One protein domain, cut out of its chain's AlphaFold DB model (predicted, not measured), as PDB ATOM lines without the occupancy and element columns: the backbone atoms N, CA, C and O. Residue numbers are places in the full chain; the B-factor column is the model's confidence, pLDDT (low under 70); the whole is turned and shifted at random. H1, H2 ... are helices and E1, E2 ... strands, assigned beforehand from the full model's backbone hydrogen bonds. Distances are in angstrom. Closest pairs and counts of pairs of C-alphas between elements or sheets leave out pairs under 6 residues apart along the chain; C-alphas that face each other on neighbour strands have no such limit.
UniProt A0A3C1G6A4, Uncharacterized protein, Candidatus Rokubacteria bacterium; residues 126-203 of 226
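AT A GLANCE: This is residues 126 to 203 of the 226 residues of an uncharacterized protein of Candidatus Rokubacteria bacterium (UniProt A0A3C1G6A4). Three short helices make the body, with a small two-strand hairpin, E1 and E2, at one end and a long winding tail without named elements, residues 185 to 203, reaching the other end. H1 and H2 form a loosely packed helical hairpin, and H3 packs across H1, while the N-terminal part of H1, residues 128 to 131, comes near the strand hairpin mainly at E2. The printed part has 78 residues with three named helices and two named strands, in the order H1, H2, E1, E2, H3; the sheet has the order E1 - E2 and is antiparallel. The class is mixed, helices and strands, with 32 residues, under half of those printed, in named elements. The whole is compact, with a radius of gyration of the C-alphas of 11.3 A, and its outline is rounded, with spans of 32 by 26 by 20 A.

IN THESE COORDINATES: The printed part begins at Ala 126, and H1 follows with residues 128 to 136, its C-alpha 128 at (126.200, 176.124, 175.297); it measures 11.6 A from first to last C-alpha. H2 has residues 139 to 146 and measures 10.9 A. After the stretch from Thr 147 to Ser 158 comes strand E1, residues 159 to 162, 9.7 A long, with C-alpha 159 at (142.379, 182.648, 173.464). Strand E2, residues 165 to 168, measures 10.2 A. H3 has residues 178 to 184, measures 10.0 A and ends with C-alpha 184 at (137.764, 177.340, 166.647). Residues 185 to 203 hold no named element.

HOW THE PARTS SIT: H1 touches both other helices. H1 and H2 form a helical hairpin: they run opposite ways at a shallow tilt of 28 degrees, and their closest C-alphas, those of Leu 134 and Ser 142, are 4.9 A apart. H1 and H3 touch with 9 pairs of C-alphas within 8 A, the closest being those of Gly 129 and Glu 178 at 4.0 A. Their lines are about perpendicular, at 75 degrees. H2 and H3 are only just apart, with a closest distance of 8.4 A. The closest C-alphas of H1 and E2 are those of Val 130 and Ala 165, 5.8 A apart, and H1 and E1 are apart. The closest C-alphas of H2 and E1 are those of Val 146 and Val 161, 6.0 A apart. E1 and E2 form an antiparallel hairpin with 146 degrees between their directions, and the C-alphas of 159 and 168, which face each other, are 4.5 A apart. Across this pair, N 160 and O 167 at 2.9 A and N 167 and O 160 at 2.8 A are within hydrogen-bond range. Residues 167 to 168 of E2 also pair with residues 171 to 172 in a short antiparallel pairing outside the named strands. E1 and H3 are apart, and so are H2 and E2. In H1, H2 and H3 every O i to N i+4 pair is within hydrogen-bond range.

THE WHOLE: The two C-alphas farthest apart are those of Glu 170 and Ser 193, at 33.8 A, and the first and last printed C-alphas, of Ala 126 and Arg 203, are 28.5 A apart. The printed part has no cut. The links from H1 to H2 and from E1 to E2 are tight, the link from E2 to H3 is short, and the link from H2 to E1 is long, with 12 residues. The mean pLDDT of the printed part is 94.3, and residues 202 to 203 of the model are under 70.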
ATOM      1  N   ALA A 126     128.103 183.022 179.227       95.00
ATOM      2  CA  ALA A 126     128.308 181.581 179.110       95.00
ATOM      3  C   ALA A 126     127.614 181.024 177.861       95.00
ATOM      4  O   ALA A 126     126.481 181.397 177.560       95.00
ATOM      5  N   GLN A 127     128.261 180.085 177.172       98.12
ATOM      6  CA  GLN A 127     127.747 179.534 175.923       98.12
ATOM      7  C   GLN A 127     127.596 178.018 175.981       98.12
ATOM      8  O   GLN A 127     128.372 177.307 176.626       98.12
ATOM      9  N   TRP A 128     126.566 177.532 175.290       98.62
ATOM     10  CA  TRP A 128     126.200 176.124 175.297       98.62
ATOM     11  C   TRP A 128     127.314 175.236 174.742       98.62
ATOM     12  O   TRP A 128     127.685 174.267 175.404       98.62
ATOM     13  N   GLY A 129     127.895 175.591 173.590       98.44
ATOM     14  CA  GLY A 129     128.935 174.795 172.938       98.44
ATOM     15  C   GLY A 129     130.115 174.484 173.853       98.44
ATOM     16  O   GLY A 129     130.519 173.328 173.972       98.44
ATOM     17  N   VAL A 130     130.621 175.488 174.576       98.38
ATOM     18  CA  VAL A 130     131.742 175.315 175.514       98.38
ATOM     19  C   VAL A 130     131.338 174.447 176.701       98.38
ATOM     20  O   VAL A 130     132.015 173.464 177.002       98.38
ATOM     21  N   ILE A 131     130.241 174.776 177.386       98.56
ATOM     22  CA  ILE A 131     129.845 174.044 178.595       98.56
ATOM     23  C   ILE A 131     129.500 172.595 178.251       98.56
ATOM     24  O   ILE A 131     129.999 171.683 178.910       98.56
ATOM     25  N   TYR A 132     128.703 172.356 177.211       98.75
ATOM     26  CA  TYR A 132     128.278 171.009 176.849       98.75
ATOM     27  C   TYR A 132     129.450 170.133 176.398       98.75
ATOM     28  O   TYR A 132     129.554 168.985 176.841       98.75
ATOM     29  N   LEU A 133     130.397 170.690 175.635       98.25
ATOM     30  CA  LEU A 133     131.612 169.983 175.233       98.25
ATOM     31  C   LEU A 133     132.473 169.605 176.444       98.25
ATOM     32  O   LEU A 133     132.859 168.441 176.591       98.25
ATOM     33  N   LEU A 134     132.707 170.550 177.361       98.12
ATOM     34  CA  LEU A 134     133.526 170.316 178.553       98.12
ATOM     35  C   LEU A 134     132.871 169.350 179.543       98.12
ATOM     36  O   LEU A 134     133.568 168.498 180.102       98.12
ATOM     37  N   ARG A 135     131.553 169.453 179.752       98.25
ATOM     38  CA  ARG A 135     130.795 168.536 180.622       98.25
ATOM     39  C   ARG A 135     130.562 167.180 179.978       98.25
ATOM     40  O   ARG A 135     130.350 166.205 180.684       98.25
ATOM     41  N   THR A 136     130.650 167.070 178.658       98.31
ATOM     42  CA  THR A 136     130.677 165.761 178.007       98.31
ATOM     43  C   THR A 136     131.985 165.036 178.280       98.31
ATOM     44  O   THR A 136     131.963 163.814 178.360       98.31
ATOM     45  N   GLY A 137     133.105 165.730 178.493       95.31
ATOM     46  CA  GLY A 137     134.377 165.096 178.839       95.31
ATOM     47  C   GLY A 137     134.969 164.251 177.704       95.31
ATOM     48  O   GLY A 137     134.520 164.334 176.566       95.31
ATOM     49  N   SER A 138     135.941 163.376 177.978       95.19
ATOM     50  CA  SER A 138     136.533 163.040 179.288       95.19
ATOM     51  C   SER A 138     137.379 164.153 179.933       95.19
ATOM     52  O   SER A 138     137.594 165.204 179.344       95.19
ATOM     53  N   ALA A 139     137.871 163.930 181.161       93.62
ATOM     54  CA  ALA A 139     138.625 164.936 181.914       93.62
ATOM     55  C   ALA A 139     139.865 165.436 181.155       93.62
ATOM     56  O   ALA A 139     140.068 166.645 181.051       93.62
ATOM     57  N   ARG A 140     140.662 164.531 180.571       94.56
ATOM     58  CA  ARG A 140     141.843 164.929 179.795       94.56
ATOM     59  C   ARG A 140     141.469 165.576 178.461       94.56
ATOM     60  O   ARG A 140     142.138 166.523 178.061       94.56
ATOM     61  N   PHE A 141     140.393 165.129 177.811       95.00
ATOM     62  CA  PHE A 141     139.855 165.782 176.612       95.00
ATOM     63  C   PHE A 141     139.463 167.242 176.895       95.00
ATOM     64  O   PHE A 141     139.959 168.155 176.236       95.00
ATOM     65  N   SER A 142     138.654 167.472 177.934       96.94
ATOM     66  CA  SER A 142     138.236 168.812 178.358       96.94
ATOM     67  C   SER A 142     139.419 169.675 178.784       96.94
ATOM     68  O   SER A 142     139.470 170.848 178.431       96.94
ATOM     69  N   HIS A 143     140.402 169.099 179.486       96.69
ATOM     70  CA  HIS A 143     141.628 169.809 179.850       96.69
ATOM     71  C   HIS A 143     142.362 170.311 178.601       96.69
ATOM     72  O   HIS A 143     142.631 171.500 178.494       96.69
ATOM     73  N   ARG A 144     142.607 169.450 177.603       95.62
ATOM     74  CA  ARG A 144     143.278 169.869 176.360       95.62
ATOM     75  C   ARG A 144     142.521 170.969 175.622       95.62
ATOM     76  O   ARG A 144     143.172 171.866 175.100       95.62
ATOM     77  N   LEU A 145     141.188 170.935 175.602       95.88
ATOM     78  CA  LEU A 145     140.373 171.977 174.963       95.88
ATOM     79  C   LEU A 145     140.521 173.361 175.600       95.88
ATOM     80  O   LEU A 145     140.378 174.355 174.898       95.88
ATOM     81  N   VAL A 146     140.795 173.437 176.904       96.62
ATOM     82  CA  VAL A 146     140.957 174.719 177.616       96.62
ATOM     83  C   VAL A 146     142.419 175.089 177.864       96.62
ATOM     84  O   VAL A 146     142.709 176.200 178.299       96.62
ATOM     85  N   THR A 147     143.353 174.175 177.601       96.19
ATOM     86  CA  THR A 147     144.792 174.425 177.690       96.19
ATOM     87  C   THR A 147     145.309 175.045 176.392       96.19
ATOM     88  O   THR A 147     144.983 174.586 175.295       96.19
ATOM     89  N   SER A 148     146.156 176.069 176.521       96.12
ATOM     90  CA  SER A 148     146.850 176.698 175.392       96.12
ATOM     91  C   SER A 148     147.682 175.684 174.603       96.12
ATOM     92  O   SER A 148     148.302 174.785 175.179       96.12
ATOM     93  N   ARG A 149     147.761 175.864 173.282       94.50
ATOM     94  CA  ARG A 149     148.653 175.088 172.405       94.50
ATOM     95  C   ARG A 149     150.122 175.144 172.834       94.50
ATOM     96  O   ARG A 149     150.796 174.129 172.714       94.50
ATOM     97  N   LEU A 150     150.589 176.257 173.414       94.12
ATOM     98  CA  LEU A 150     151.961 176.360 173.950       94.12
ATOM     99  C   LEU A 150     152.225 175.398 175.118       94.12
ATOM    100  O   LEU A 150     153.369 175.063 175.393       94.12
ATOM    101  N   LEU A 151     151.169 174.954 175.801       94.06
ATOM    102  CA  LEU A 151     151.228 174.045 176.946       94.06
ATOM    103  C   LEU A 151     150.740 172.628 176.581       94.06
ATOM    104  O   LEU A 151     150.350 171.855 177.453       94.06
ATOM    105  N   GLY A 152     150.703 172.289 175.287       90.31
ATOM    106  CA  GLY A 152     150.288 170.965 174.799       90.31
ATOM    107  C   GLY A 152     148.770 170.745 174.700       90.31
ATOM    108  O   GLY A 152     148.308 169.616 174.485       90.31
ATOM    109  N   GLY A 153     147.973 171.806 174.846       94.50
ATOM    110  CA  GLY A 153     146.530 171.776 174.618       94.50
ATOM    111  C   GLY A 153     146.127 172.024 173.161       94.50
ATOM    112  O   GLY A 153     146.925 171.893 172.233       94.50
ATOM    113  N   TRP A 154     144.856 172.360 172.954       95.62
ATOM    114  CA  TRP A 154     144.259 172.627 171.642       95.62
ATOM    115  C   TRP A 154     143.766 174.062 171.478       95.62
ATOM    116  O   TRP A 154     143.593 174.507 170.339       95.62
ATOM    117  N   LEU A 155     143.604 174.798 172.580       96.94
ATOM    118  CA  LEU A 155     143.122 176.171 172.555       96.94
ATOM    119  C   LEU A 155     144.144 177.084 171.853       96.94
ATOM    120  O   LEU A 155     145.330 177.047 172.208       96.94
ATOM    121  N   PRO A 156     143.733 177.907 170.871       96.56
ATOM    122  CA  PRO A 156     144.608 178.911 170.275       96.56
ATOM    123  C   PRO A 156     145.286 179.790 171.335       96.56
ATOM    124  O   PRO A 156     144.670 180.158 172.330       96.56
ATOM    125  N   VAL A 157     146.554 180.143 171.111       95.94
ATOM    126  CA  VAL A 157     147.396 180.866 172.089       95.94
ATOM    127  C   VAL A 157     146.810 182.227 172.478       95.94
ATOM    128  O   VAL A 157     146.950 182.666 173.613       95.94
ATOM    129  N   SER A 158     146.116 182.875 171.544       95.00
ATOM    130  CA  SER A 158     145.452 184.167 171.736       95.00
ATOM    131  C   SER A 158     144.131 184.086 172.508       95.00
ATOM    132  O   SER A 158     143.490 185.118 172.718       95.00
ATOM    133  N   ALA A 159     143.686 182.884 172.877       97.50
ATOM    134  CA  ALA A 159     142.379 182.648 173.464       97.50
ATOM    135  C   ALA A 159     142.470 182.138 174.906       97.50
ATOM    136  O   ALA A 159     143.424 181.472 175.305       97.50
ATOM    137  N   ARG A 160     141.427 182.422 175.687       97.31
ATOM    138  CA  ARG A 160     141.222 181.882 177.035       97.31
ATOM    139  C   ARG A 160     139.783 181.420 177.200       97.31
ATOM    140  O   ARG A 160     138.870 182.020 176.637       97.31
ATOM    141  N   VAL A 161     139.568 180.392 178.013       97.62
ATOM    142  CA  VAL A 161     138.222 179.993 178.438       97.62
ATOM    143  C   VAL A 161     137.940 180.612 179.801       97.62
ATOM    144  O   VAL A 161     138.679 180.377 180.754       97.62
ATOM    145  N   ARG A 162     136.874 181.410 179.897       95.94
ATOM    146  CA  ARG A 162     136.447 182.090 181.129       95.94
ATOM    147  C   ARG A 162     134.922 182.117 181.200       95.94
ATOM    148  O   ARG A 162     134.263 182.369 180.195       95.94
ATOM    149  N   ASP A 163     134.375 181.829 182.381       94.38
ATOM    150  CA  ASP A 163     132.935 181.876 182.688       94.38
ATOM    151  C   ASP A 163     132.028 181.026 181.782       94.38
ATOM    152  O   ASP A 163     130.828 181.282 181.670       94.38
ATOM    153  N   GLY A 164     132.582 179.966 181.186       96.38
ATOM    154  CA  GLY A 164     131.854 179.072 180.283       96.38
ATOM    155  C   GLY A 164     131.810 179.550 178.831       96.38
ATOM    156  O   GLY A 164     130.916 179.139 178.100       96.38
ATOM    157  N   ALA A 165     132.745 180.407 178.414       97.94
ATOM    158  CA  ALA A 165     132.901 180.831 177.026       97.94
ATOM    159  C   ALA A 165     134.370 181.026 176.632       97.94
ATOM    160  O   ALA A 165     135.251 181.117 177.493       97.94
ATOM    161  N   ILE A 166     134.623 181.088 175.324       98.25
ATOM    162  CA  ILE A 166     135.935 181.406 174.755       98.25
ATOM    163  C   ILE A 166     136.033 182.913 174.519       98.25
ATOM    164  O   ILE A 166     135.125 183.533 173.967       98.25
ATOM    165  N   TRP A 167     137.167 183.483 174.912       97.56
ATOM    166  CA  TRP A 167     137.498 184.891 174.745       97.56
ATOM    167  C   TRP A 167     138.818 185.032 174.000       97.56
ATOM    168  O   TRP A 167     139.799 184.382 174.364       97.56
ATOM    169  N   GLN A 168     138.861 185.921 173.013       96.44
ATOM    170  CA  GLN A 168     140.077 186.331 172.317       96.44
ATOM    171  C   GLN A 168     140.338 187.805 172.623       96.44
ATOM    172  O   GLN A 168     139.600 188.686 172.181       96.44
ATOM    173  N   GLY A 169     141.347 188.078 173.455       92.56
ATOM    174  CA  GLY A 169     141.428 189.378 174.129       92.56
ATOM    175  C   GLY A 169     140.134 189.648 174.908       92.56
ATOM    176  O   GLY A 169     139.700 188.800 175.687       92.56
ATOM    177  N   GLU A 170     139.483 190.780 174.671       93.75
ATOM    178  CA  GLU A 170     138.186 191.110 175.287       93.75
ATOM    179  C   GLU A 170     136.978 190.747 174.410       93.75
ATOM    180  O   GLU A 170     135.834 190.972 174.793       93.75
ATOM    181  N   THR A 171     137.212 190.135 173.246       96.06
ATOM    182  CA  THR A 171     136.138 189.735 172.335       96.06
ATOM    183  C   THR A 171     135.625 188.346 172.694       96.06
ATOM    184  O   THR A 171     136.393 187.383 172.758       96.06
ATOM    185  N   LEU A 172     134.314 188.239 172.907       97.12
ATOM    186  CA  LEU A 172     133.621 186.967 173.082       97.12
ATOM    187  C   LEU A 172     133.558 186.227 171.740       97.12
ATOM    188  O   LEU A 172     133.054 186.769 170.758       97.12
ATOM    189  N   VAL A 173     134.030 184.983 171.701       97.69
ATOM    190  CA  VAL A 173     133.950 184.138 170.503       97.69
ATOM    191  C   VAL A 173     132.591 183.424 170.477       97.69
ATOM    192  O   VAL A 173     132.249 182.756 171.456       97.69
ATOM    193  N   PRO A 174     131.794 183.542 169.397       97.75
ATOM    194  CA  PRO A 174     130.539 182.809 169.259       97.75
ATOM    195  C   PRO A 174     130.770 181.304 169.074       97.75
ATOM    196  O   PRO A 174     131.446 180.864 168.152       97.75
ATOM    197  N   THR A 175     130.175 180.525 169.963       97.88
ATOM    198  CA  THR A 175     130.216 179.063 170.060       97.88
ATOM    199  C   THR A 175     128.863 178.524 170.558       97.88
ATOM    200  O   THR A 175     128.770 177.965 171.660       97.88
ATOM    201  N   PRO A 176     127.772 178.741 169.795       97.44
ATOM    202  CA  PRO A 176     126.450 178.249 170.176       97.44
ATOM    203  C   PRO A 176     126.420 176.719 170.303       97.44
ATOM    204  O   PRO A 176     125.770 176.211 171.216       97.44
ATOM    205  N   GLU A 177     127.176 175.988 169.480       98.19
ATOM    206  CA  GLU A 177     127.252 174.528 169.496       98.19
ATOM    207  C   GLU A 177     128.678 174.000 169.724       98.19
ATOM    208  O   GLU A 177     129.681 174.709 169.629       98.19
ATOM    209  N   GLU A 178     128.791 172.709 170.052       98.19
ATOM    210  CA  GLU A 178     130.085 172.057 170.299       98.19
ATOM    211  C   GLU A 178     131.000 172.080 169.065       98.19
ATOM    212  O   GLU A 178     132.219 172.196 169.198       98.19
ATOM    213  N   GLN A 179     130.414 171.973 167.866       97.62
ATOM    214  CA  GLN A 179     131.158 172.006 166.608       97.62
ATOM    215  C   GLN A 179     131.883 173.343 166.422       97.62
ATOM    216  O   GLN A 179     133.008 173.352 165.931       97.62
ATOM    217  N   ASP A 180     131.296 174.453 166.867       98.38
ATOM    218  CA  ASP A 180     131.917 175.776 166.766       98.38
ATOM    219  C   ASP A 180     133.179 175.864 167.629       98.38
ATOM    220  O   ASP A 180     134.198 176.409 167.205       98.38
ATOM    221  N   VAL A 181     133.152 175.249 168.818       98.19
ATOM    222  CA  VAL A 181     134.325 175.153 169.699       98.19
ATOM    223  C   VAL A 181     135.430 174.319 169.052       98.19
ATOM    224  O   VAL A 181     136.602 174.705 169.086       98.19
ATOM    225  N   LEU A 182     135.072 173.176 168.458       97.25
ATOM    226  CA  LEU A 182     136.024 172.299 167.773       97.25
ATOM    227  C   LEU A 182     136.634 172.995 166.550       97.25
ATOM    228  O   LEU A 182     137.858 173.011 166.420       97.25
ATOM    229  N   ASN A 183     135.812 173.657 165.733       96.81
ATOM    230  CA  ASN A 183     136.252 174.458 164.590       96.81
ATOM    231  C   ASN A 183     137.214 175.570 165.025       96.81
ATOM    232  O   ASN A 183     138.290 175.705 164.446       96.81
ATOM    233  N   TYR A 184     136.883 176.308 166.092       96.88
ATOM    234  CA  TYR A 184     137.764 177.340 166.647       96.88
ATOM    235  C   TYR A 184     139.120 176.769 167.091       96.88
ATOM    236  O   TYR A 184     140.173 177.378 166.893       96.88
ATOM    237  N   CYS A 185     139.119 175.553 167.640       95.56
ATOM    238  CA  CYS A 185     140.335 174.838 168.022       95.56
ATOM    239  C   CYS A 185     141.043 174.144 166.844       95.56
ATOM    240  O   CYS A 185     142.086 173.521 167.064       95.56
ATOM    241  N   ASN A 186     140.546 174.285 165.609       94.25
ATOM    242  CA  ASN A 186     141.007 173.580 164.410       94.25
ATOM    243  C   ASN A 186     141.001 172.048 164.578       94.25
ATOM    244  O   ASN A 186     141.988 171.362 164.293       94.25
ATOM    245  N   LEU A 187     139.901 171.527 165.119       93.38
ATOM    246  CA  LEU A 187     139.656 170.108 165.343       93.38
ATOM    247  C   LEU A 187     138.465 169.646 164.495       93.38
ATOM    248  O   LEU A 187     137.495 170.393 164.356       93.38
ATOM    249  N   PRO A 188     138.495 168.410 163.963       93.56
ATOM    250  CA  PRO A 188     137.316 167.823 163.341       93.56
ATOM    251  C   PRO A 188     136.226 167.565 164.390       93.56
ATOM    252  O   PRO A 188     136.474 167.639 165.598       93.56
ATOM    253  N   TRP A 189     135.029 167.192 163.934       95.06
ATOM    254  CA  TRP A 189     134.035 166.602 164.827       95.06
ATOM    255  C   TRP A 189     134.614 165.365 165.524       95.06
ATOM    256  O   TRP A 189     135.221 164.501 164.889       95.06
ATOM    257  N   ILE A 190     134.422 165.278 166.840       94.12
ATOM    258  CA  ILE A 190     134.832 164.128 167.647       94.12
ATOM    259  C   ILE A 190     133.589 163.607 168.354       94.12
ATOM    260  O   ILE A 190     133.078 164.245 169.286       94.12
ATOM    261  N   GLU A 191     133.131 162.433 167.922       95.44
ATOM    262  CA  GLU A 191     131.987 161.747 168.515       95.44
ATOM    263  C   GLU A 191     132.141 161.622 170.036       95.44
ATOM    264  O   GLU A 191     133.233 161.279 170.504       95.44
ATOM    265  N   PRO A 192     131.082 161.846 170.840       97.25
ATOM    266  CA  PRO A 192     131.163 161.756 172.297       97.25
ATOM    267  C   PRO A 192     131.791 160.457 172.818       97.25
ATOM    268  O   PRO A 192     132.579 160.495 173.763       97.25
ATOM    269  N   SER A 193     131.504 159.316 172.187       96.00
ATOM    270  CA  SER A 193     132.081 158.010 172.540       96.00
ATOM    271  C   SER A 193     133.598 157.926 172.323       96.00
ATOM    272  O   SER A 193     134.273 157.165 173.015       96.00
ATOM    273  N   LEU A 194     134.152 158.741 171.420       94.38
ATOM    274  CA  LEU A 194     135.583 158.807 171.110       94.38
ATOM    275  C   LEU A 194     136.347 159.813 171.984       94.38
ATOM    276  O   LEU A 194     137.579 159.804 171.985       94.38
ATOM    277  N   ARG A 195     135.652 160.656 172.764       93.94
ATOM    278  CA  ARG A 195     136.256 161.660 173.661       93.94
ATOM    279  C   ARG A 195     136.844 161.004 174.912       93.94
ATOM    280  O   ARG A 195     136.311 161.078 176.025       93.94
ATOM    281  N   THR A 196     137.943 160.300 174.700       90.69
ATOM    282  CA  THR A 196     138.695 159.552 175.707       90.69
ATOM    283  C   THR A 196     139.943 160.314 176.135       90.69
ATOM    284  O   THR A 196     140.332 161.307 175.524       90.69
ATOM    285  N   ASP A 197     140.613 159.839 177.184       85.88
ATOM    286  CA  ASP A 197     141.829 160.490 177.674       85.88
ATOM    287  C   ASP A 197     143.022 160.325 176.708       85.88
ATOM    288  O   ASP A 197     143.986 161.086 176.772       85.88
ATOM    289  N   THR A 198     142.944 159.377 175.775       84.81
ATOM    290  CA  THR A 198     143.988 159.078 174.787       84.81
ATOM    291  C   THR A 198     143.677 159.615 173.392       84.81
ATOM    292  O   THR A 198     144.479 159.420 172.482       84.81
ATOM    293  N   VAL A 199     142.545 160.301 173.201       85.75
ATOM    294  CA  VAL A 199     142.143 160.769 171.872       85.75
ATOM    295  C   VAL A 199     143.173 161.741 171.284       85.75
ATOM    296  O   VAL A 199     143.595 162.720 171.913       85.75
ATOM    297  N   CYS A 200     143.573 161.454 170.049       78.94
ATOM    298  CA  CYS A 200     144.472 162.274 169.255       78.94
ATOM    299  C   CYS A 200     143.819 162.511 167.885       78.94
ATOM    300  O   CYS A 200     143.852 161.618 167.040       78.94
ATOM    301  N   PRO A 201     143.161 163.662 167.667       74.50
ATOM    302  CA  PRO A 201     142.561 163.965 166.377       74.50
ATOM    303  C   PRO A 201     143.671 164.142 165.332       74.50
ATOM    304  O   PRO A 201     144.477 165.070 165.423       74.50
ATOM    305  N   ILE A 202     143.727 163.229 164.361       63.22
ATOM    306  CA  ILE A 202     144.614 163.330 163.198       63.22
ATOM    307  C   ILE A 202     144.040 164.423 162.290       63.22
ATOM    308  O   ILE A 202     142.857 164.394 161.956       63.22
ATOM    309  N   ARG A 203     144.852 165.423 161.934       55.03
ATOM    310  CA  ARG A 203     144.407 166.536 161.081       55.03
ATOM    311  C   ARG A 203     144.207 166.080 159.642       55.03
ATOM    312  O   ARG A 203     145.012 165.311 159.127       55.03
TER     313      ARG A 203